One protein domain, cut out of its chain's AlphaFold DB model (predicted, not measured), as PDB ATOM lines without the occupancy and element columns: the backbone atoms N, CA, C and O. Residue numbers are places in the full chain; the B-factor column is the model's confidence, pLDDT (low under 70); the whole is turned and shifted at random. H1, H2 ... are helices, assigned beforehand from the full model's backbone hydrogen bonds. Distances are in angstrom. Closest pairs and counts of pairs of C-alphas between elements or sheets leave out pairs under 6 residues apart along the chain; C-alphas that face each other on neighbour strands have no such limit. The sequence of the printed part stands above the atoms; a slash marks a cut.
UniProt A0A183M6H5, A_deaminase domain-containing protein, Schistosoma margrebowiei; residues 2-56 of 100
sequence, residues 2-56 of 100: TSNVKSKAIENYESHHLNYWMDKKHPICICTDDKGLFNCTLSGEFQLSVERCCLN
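AT A GLANCE: This is residues 2 to 56 of the 100 residues of the protein "A_deaminase domain-containing protein" of Schistosoma margrebowiei (UniProt A0A183M6H5). Start with a small fold of helices and long loops: short helix H2 is at one end, short helix H3 at the other, and the longer helix H4 runs from the side of H3 back towards H2. H1 sits nearer the H3 end, and the unnamed residues 24 to 34 run the length of the domain from H2 to H3. The printed part has 55 residues with four named helices, in the order H1, H2, H3, H4, and no named strand; the class is all helix, though only 27 residues are in named elements. The whole is compact, with a radius of gyration of the C-alphas of 10.9 A and spans of 31 by 22 by 19 A.

HOW THE PARTS SIT: Look first at H1, residues 2 to 6, and H3, residues 35 to 38: they only just touch, with 3 pairs of C-alphas within 8 A, the closest being those of Ser 3 and Phe 38, 6.4 A apart. H4, residues 42 to 53, is close to H1 but not clearly touching, and the closest C-alphas, of Thr 2 and Glu 45, are 7.0 A apart. H2, residues 18 to 23, is close to H4 but not clearly touching; the closest C-alphas, of Asn 19 and Cys 53, are 6.7 A apart. H2 and H4 stand at a steep tilt of 64 degrees and run the same way. H1 and H2 are apart, as are H2 and H3; H3 and H4 are only just apart, at 8.2 A. In H1, H2 and H4 every O i to N i+4 pair is within hydrogen-bond range; H3 is too short for such a pair, and its 1 pair of O i and N i+3 is not within range.

IN THESE COORDINATES: Find C-alpha 2 at (12.875, 40.658, -34.619), where H1 begins; it measures 6.0 A to C-alpha 6. H2 begins at C-alpha 18, at (20.788, 42.269, -25.629), and measures 8.8 A. H3 measures 5.2 A. H4 measures 15.5 A and ends at C-alpha 53, at (23.701, 45.433, -31.520).

THE WHOLE: The two C-alphas farthest apart, those of Lys 24 and Gly 36, are 31.3 A apart. The links H1 to H2 and H2 to H3 are long, with 11 residues each, and H3 to H4 is tight. The printed part has no cut, its mean pLDDT is 94.9, and no printed residue is under 70.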
ATOM      1  N   THR A   2      14.010  40.203 -33.788       97.06
ATOM      2  CA  THR A   2      12.875  40.658 -34.619       97.06
ATOM      3  C   THR A   2      11.541  40.593 -33.875       97.06
ATOM      4  O   THR A   2      10.734  41.516 -33.984       97.06
ATOM      5  N   SER A   3      11.314  39.534 -33.089       96.94
ATOM      6  CA  SER A   3      10.087  39.361 -32.303       96.94
ATOM      7  C   SER A   3       9.856  40.514 -31.324       96.94
ATOM      8  O   SER A   3       8.748  41.040 -31.270       96.94
ATOM      9  N   ASN A   4      10.886  40.986 -30.613       96.75
ATOM     10  CA  ASN A   4      10.773  42.099 -29.664       96.75
ATOM     11  C   ASN A   4      10.352  43.408 -30.340       96.75
ATOM     12  O   ASN A   4       9.494  44.118 -29.820       96.75
ATOM     13  N   VAL A   5      10.915  43.705 -31.514       95.50
ATOM     14  CA  VAL A   5      10.568  44.915 -32.272       95.50
ATOM     15  C   VAL A   5       9.166  44.786 -32.879       95.50
ATOM     16  O   VAL A   5       8.333  45.677 -32.725       95.50
ATOM     17  N   LYS A   6       8.846  43.652 -33.516       95.62
ATOM     18  CA  LYS A   6       7.536  43.441 -34.161       95.62
ATOM     19  C   LYS A   6       6.377  43.341 -33.167       95.62
ATOM     20  O   LYS A   6       5.275  43.781 -33.487       95.62
ATOM     21  N   SER A   7       6.620  42.812 -31.969       95.25
ATOM     22  CA  SER A   7       5.642  42.791 -30.869       95.25
ATOM     23  C   SER A   7       5.531  44.122 -30.121       95.25
ATOM     24  O   SER A   7       4.676  44.246 -29.248       95.25
ATOM     25  N   LYS A   8       6.356  45.125 -30.464       94.12
ATOM     26  CA  LYS A   8       6.457  46.422 -29.774       94.12
ATOM     27  C   LYS A   8       6.879  46.311 -28.302       94.12
ATOM     28  O   LYS A   8       6.612  47.216 -27.517       94.12
ATOM     29  N   ALA A   9       7.555  45.224 -27.926       94.81
ATOM     30  CA  ALA A   9       8.200  45.114 -26.618       94.81
ATOM     31  C   ALA A   9       9.381  46.092 -26.487       94.81
ATOM     32  O   ALA A   9       9.732  46.496 -25.381       94.81
ATOM     33  N   ILE A  10       9.998  46.452 -27.617       93.81
ATOM     34  CA  ILE A  10      11.075  47.439 -27.732       93.81
ATOM     35  C   ILE A  10      10.810  48.281 -28.984       93.81
ATOM     36  O   ILE A  10      10.248  47.782 -29.960       93.81
ATOM     37  N   GLU A  11      11.205  49.553 -28.957       92.19
ATOM     38  CA  GLU A  11      10.976  50.498 -30.054       92.19
ATOM     39  C   GLU A  11      11.814  50.181 -31.303       92.19
ATOM     40  O   GLU A  11      11.309  50.229 -32.423       92.19
ATOM     41  N   ASN A  12      13.092  49.847 -31.121       92.56
ATOM     42  CA  ASN A  12      14.037  49.595 -32.208       92.56
ATOM     43  C   ASN A  12      15.156  48.632 -31.769       92.56
ATOM     44  O   ASN A  12      15.231  48.226 -30.610       92.56
ATOM     45  N   TYR A  13      16.015  48.227 -32.704       92.06
ATOM     46  CA  TYR A  13      17.084  47.263 -32.420       92.06
ATOM     47  C   TYR A  13      18.212  47.876 -31.580       92.06
ATOM     48  O   TYR A  13      18.850  47.182 -30.793       92.06
ATOM     49  N   GLU A  14      18.433  49.178 -31.715       89.69
ATOM     50  CA  GLU A  14      19.476  49.932 -31.025       89.69
ATOM     51  C   GLU A  14      19.178  50.067 -29.518       89.69
ATOM     52  O   GLU A  14      20.091  50.132 -28.700       89.69
ATOM     53  N   SER A  15      17.898  50.031 -29.137       90.06
ATOM     54  CA  SER A  15      17.424  49.988 -27.746       90.06
ATOM     55  C   SER A  15      17.227  48.563 -27.206       90.06
ATOM     56  O   SER A  15      16.662  48.377 -26.125       90.06
ATOM     57  N   HIS A  16      17.683  47.531 -27.926       93.94
ATOM     58  CA  HIS A  16      17.483  46.146 -27.511       93.94
ATOM     59  C   HIS A  16      18.269  45.814 -26.235       93.94
ATOM     60  O   HIS A  16      19.468  46.063 -26.126       93.94
ATOM     61  N   HIS A  17      17.631  45.116 -25.293       94.19
ATOM     62  CA  HIS A  17      18.236  44.698 -24.020       94.19
ATOM     63  C   HIS A  17      19.369  43.659 -24.159       94.19
ATOM     64  O   HIS A  17      19.883  43.180 -23.152       94.19
ATOM     65  N   LEU A  18      19.757  43.282 -25.384       94.38
ATOM     66  CA  LEU A  18      20.788  42.269 -25.629       94.38
ATOM     67  C   LEU A  18      22.129  42.739 -25.054       94.38
ATOM     68  O   LEU A  18      22.745  42.024 -24.267       94.38
ATOM     69  N   ASN A  19      22.519  43.975 -25.371       91.06
ATOM     70  CA  ASN A  19      23.782  44.556 -24.915       91.06
ATOM     71  C   ASN A  19      23.831  44.698 -23.392       91.06
ATOM     72  O   ASN A  19      24.840  44.368 -22.779       91.06
ATOM     73  N   TYR A  20      22.707  45.064 -22.768       94.31
ATOM     74  CA  TYR A  20      22.609  45.127 -21.311       94.31
ATOM     75  C   TYR A  20      22.970  43.789 -20.647       94.31
ATOM     76  O   TYR A  20      23.764  43.752 -19.709       94.31
ATOM     77  N   TRP A  21      22.406  42.676 -21.124       95.38
ATOM     78  CA  TRP A  21      22.670  41.363 -20.527       95.38
ATOM     79  C   TRP A  21      24.070  40.838 -20.845       95.38
ATOM     80  O   TRP A  21      24.688  40.202 -19.987       95.38
ATOM     81  N   MET A  22      24.597  41.168 -22.026       90.69
ATOM     82  CA  MET A  22      25.985  40.884 -22.391       90.69
ATOM     83  C   MET A  22      26.967  41.596 -21.452       90.69
ATOM     84  O   MET A  22      27.873  40.954 -20.919       90.69
ATOM     85  N   ASP A  23      26.748  42.880 -21.158       91.81
ATOM     86  CA  ASP A  23      27.578  43.657 -20.224       91.81
ATOM     87  C   ASP A  23      27.546  43.085 -18.800       91.81
ATOM     88  O   ASP A  23      28.522  43.164 -18.048       91.81
ATOM     89  N   LYS A  24      26.428  42.457 -18.418       95.31
ATOM     90  CA  LYS A  24      26.282  41.745 -17.141       95.31
ATOM     91  C   LYS A  24      26.878  40.340 -17.147       95.31
ATOM     92  O   LYS A  24      26.822  39.681 -16.110       95.31
ATOM     93  N   LYS A  25      27.459  39.890 -18.265       92.62
ATOM     94  CA  LYS A  25      27.971  38.524 -18.456       92.62
ATOM     95  C   LYS A  25      26.914  37.467 -18.120       92.62
ATOM     96  O   LYS A  25      27.226  36.420 -17.555       92.62
ATOM     97  N   HIS A  26      25.649  37.774 -18.411       95.69
ATOM     98  CA  HIS A  26      24.557  36.831 -18.227       95.69
ATOM     99  C   HIS A  26      24.506  35.873 -19.428       95.69
ATOM    100  O   HIS A  26      24.647  36.349 -20.554       95.69
ATOM    101  N   PRO A  27      24.299  34.555 -19.235       95.62
ATOM    102  CA  PRO A  27      24.134  33.619 -20.346       95.62
ATOM    103  C   PRO A  27      22.928  33.982 -21.225       95.62
ATOM    104  O   PRO A  27      21.836  34.227 -20.715       95.62
ATOM    105  N   ILE A  28      23.114  34.005 -22.547       95.81
ATOM    106  CA  ILE A  28      22.080  34.380 -23.526       95.81
ATOM    107  C   ILE A  28      22.017  33.335 -24.639       95.81
ATOM    108  O   ILE A  28      23.027  32.751 -25.020       95.81
ATOM    109  N   CYS A  29      20.818  33.124 -25.181       97.06
ATOM    110  CA  CYS A  29      20.584  32.371 -26.407       97.06
ATOM    111  C   CYS A  29      19.785  33.237 -27.388       97.06
ATOM    112  O   CYS A  29      18.791  33.855 -27.003       97.06
ATOM    113  N   ILE A  30      20.219  33.289 -28.650       97.38
ATOM    114  CA  ILE A  30      19.486  33.964 -29.728       97.38
ATOM    115  C   ILE A  30      18.577  32.945 -30.416       97.38
ATOM    116  O   ILE A  30      19.016  31.872 -30.825       97.38
ATOM    117  N   CYS A  31      17.304  33.297 -30.577       97.19
ATOM    118  CA  CYS A  31      16.312  32.477 -31.259       97.19
ATOM    119  C   CYS A  31      15.358  33.342 -32.101       97.19
ATOM    120  O   CYS A  31      15.417  34.572 -32.079       97.19
ATOM    121  N   THR A  32      14.489  32.675 -32.864       97.31
ATOM    122  CA  THR A  32      13.519  33.332 -33.763       97.31
ATOM    123  C   THR A  32      12.155  33.584 -33.130       97.31
ATOM    124  O   THR A  32      11.379  34.345 -33.701       97.31
ATOM    125  N   ASP A  33      11.870  32.961 -31.982       96.69
ATOM    126  CA  ASP A  33      10.521  32.888 -31.412       96.69
ATOM    127  C   ASP A  33       9.557  32.237 -32.432       96.69
ATOM    128  O   ASP A  33       9.746  31.070 -32.790       96.69
ATOM    129  N   ASP A  34       8.627  32.992 -33.021       94.88
ATOM    130  CA  ASP A  34       7.727  32.530 -34.083       94.88
ATOM    131  C   ASP A  34       8.222  32.895 -35.493       94.88
ATOM    132  O   ASP A  34       7.737  33.834 -36.134       94.88
ATOM    133  N   LYS A  35       9.163  32.111 -36.038       93.50
ATOM    134  CA  LYS A  35       9.776  32.377 -37.363       93.50
ATOM    135  C   LYS A  35       8.773  32.607 -38.503       93.50
ATOM    136  O   LYS A  35       9.034  33.408 -39.398       93.50
ATOM    137  N   GLY A  36       7.635  31.906 -38.482       94.25
ATOM    138  CA  GLY A  36       6.588  32.023 -39.504       94.25
ATOM    139  C   GLY A  36       5.789  33.318 -39.384       94.25
ATOM    140  O   GLY A  36       5.478  33.941 -40.393       94.25
ATOM    141  N   LEU A  37       5.523  33.758 -38.152       96.00
ATOM    142  CA  LEU A  37       4.838  35.018 -37.874       96.00
ATOM    143  C   LEU A  37       5.736  36.215 -38.203       96.00
ATOM    144  O   LEU A  37       5.302  37.196 -38.805       96.00
ATOM    145  N   PHE A  38       7.010  36.131 -37.822       95.56
ATOM    146  CA  PHE A  38       7.949  37.235 -37.977       95.56
ATOM    147  C   PHE A  38       8.693  37.231 -39.312       95.56
ATOM    148  O   PHE A  38       9.388  38.209 -39.595       95.56
ATOM    149  N   ASN A  39       8.504  36.210 -40.153       94.75
ATOM    150  CA  ASN A  39       9.204  36.032 -41.427       94.75
ATOM    151  C   ASN A  39      10.721  36.263 -41.280       94.75
ATOM    152  O   ASN A  39      11.314  37.073 -41.994       94.75
ATOM    153  N   CYS A  40      11.327  35.605 -40.290       96.38
ATOM    154  CA  CYS A  40      12.754  35.697 -39.990       96.38
ATOM    155  C   CYS A  40      13.404  34.308 -39.948       96.38
ATOM    156  O   CYS A  40      12.736  33.273 -39.925       96.38
ATOM    157  N   THR A  41      14.734  34.278 -39.961       98.25
ATOM    158  CA  THR A  41      15.531  33.051 -39.858       98.25
ATOM    159  C   THR A  41      16.531  33.187 -38.720       98.25
ATOM    160  O   THR A  41      16.899  34.299 -38.352       98.25
ATOM    161  N   LEU A  42      17.012  32.064 -38.179       97.75
ATOM    162  CA  LEU A  42      18.007  32.097 -37.105       97.75
ATOM    163  C   LEU A  42      19.292  32.814 -37.548       97.75
ATOM    164  O   LEU A  42      19.805  33.653 -36.816       97.75
ATOM    165  N   SER A  43      19.770  32.544 -38.765       96.94
ATOM    166  CA  SER A  43      20.924  33.248 -39.337       96.94
ATOM    167  C   SER A  43      20.668  34.749 -39.486       96.94
ATOM    168  O   SER A  43      21.564  35.542 -39.220       96.94
ATOM    169  N   GLY A  44      19.443  35.145 -39.848       97.69
ATOM    170  CA  GLY A  44      19.041  36.550 -39.902       97.69
ATOM    171  C   GLY A  44      19.047  37.228 -38.528       97.69
ATOM    172  O   GLY A  44      19.491  38.363 -38.418       97.69
ATOM    173  N   GLU A  45      18.629  36.535 -37.465       98.00
ATOM    174  CA  GLU A  45      18.718  37.069 -36.095       98.00
ATOM    175  C   GLU A  45      20.175  37.265 -35.658       98.00
ATOM    176  O   GLU A  45      20.509  38.291 -35.067       98.00
ATOM    177  N   PHE A  46      21.062  36.320 -35.990       97.12
ATOM    178  CA  PHE A  46      22.496  36.479 -35.742       97.12
ATOM    179  C   PHE A  46      23.081  37.658 -36.525       97.12
ATOM    180  O   PHE A  46      23.780  38.482 -35.939       97.12
ATOM    181  N   GLN A  47      22.745  37.797 -37.809       96.88
ATOM    182  CA  GLN A  47      23.165  38.940 -38.622       96.88
ATOM    183  C   GLN A  47      22.686  40.270 -38.019       96.88
ATOM    184  O   GLN A  47      23.490  41.182 -37.839       96.88
ATOM    185  N   LEU A  48      21.415  40.361 -37.616       96.69
ATOM    186  CA  LEU A  48      20.870  41.545 -36.947       96.69
ATOM    187  C   LEU A  48      21.613  41.869 -35.648       96.69
ATOM    188  O   LEU A  48      21.854  43.039 -35.361       96.69
ATOM    189  N   SER A  49      22.000  40.855 -34.870       96.44
ATOM    190  CA  SER A  49      22.753  41.074 -33.633       96.44
ATOM    191  C   SER A  49      24.135  41.698 -33.885       96.44
ATOM    192  O   SER A  49      24.566  42.566 -33.128       96.44
ATOM    193  N   VAL A  50      24.794  41.340 -34.991       95.25
ATOM    194  CA  VAL A  50      26.066  41.951 -35.407       95.25
ATOM    195  C   VAL A  50      25.837  43.375 -35.908       95.25
ATOM    196  O   VAL A  50      26.471  44.312 -35.433       95.25
ATOM    197  N   GLU A  51      24.903  43.551 -36.841       95.56
ATOM    198  CA  GLU A  51      24.694  44.825 -37.537       95.56
ATOM    199  C   GLU A  51      24.083  45.913 -36.649       95.56
ATOM    200  O   GLU A  51      24.390  47.089 -36.824       95.56
ATOM    201  N   ARG A  52      23.192  45.542 -35.721       94.81
ATOM    202  CA  ARG A  52      22.390  46.498 -34.938       94.81
ATOM    203  C   ARG A  52      22.753  46.567 -33.469       94.81
ATOM    204  O   ARG A  52      22.559  47.606 -32.849       94.81
ATOM    205  N   CYS A  53      23.266  45.476 -32.913       91.50
ATOM    206  CA  CYS A  53      23.701  45.433 -31.520       91.50
ATOM    207  C   CYS A  53      25.233  45.444 -31.390       91.50
ATOM    208  O   CYS A  53      25.737  45.456 -30.271       91.50
ATOM    209  N   CYS A  54      25.963  45.516 -32.511       92.06
ATOM    210  CA  CYS A  54      27.424  45.601 -32.570       92.06
ATOM    211  C   CYS A  54      28.142  44.406 -31.925       92.06
ATOM    212  O   CYS A  54      29.233  44.561 -31.375       92.06
ATOM    213  N   LEU A  55      27.543  43.211 -31.995       93.69
ATOM    214  CA  LEU A  55      28.201  42.000 -31.514       93.69
ATOM    215  C   LEU A  55      29.400  41.644 -32.396       93.69
ATOM    216  O   LEU A  55      29.323  41.681 -33.624       93.69
ATOM    217  N   ASN A  56      30.492  41.239 -31.756       92.75
ATOM    218  CA  ASN A  56      31.671  40.707 -32.429       92.75
ATOM    219  C   ASN A  56      31.685  39.164 -32.443       92.75
ATOM    220  O   ASN A  56      30.873  38.497 -31.799       92.75
TER     221      ASN A  56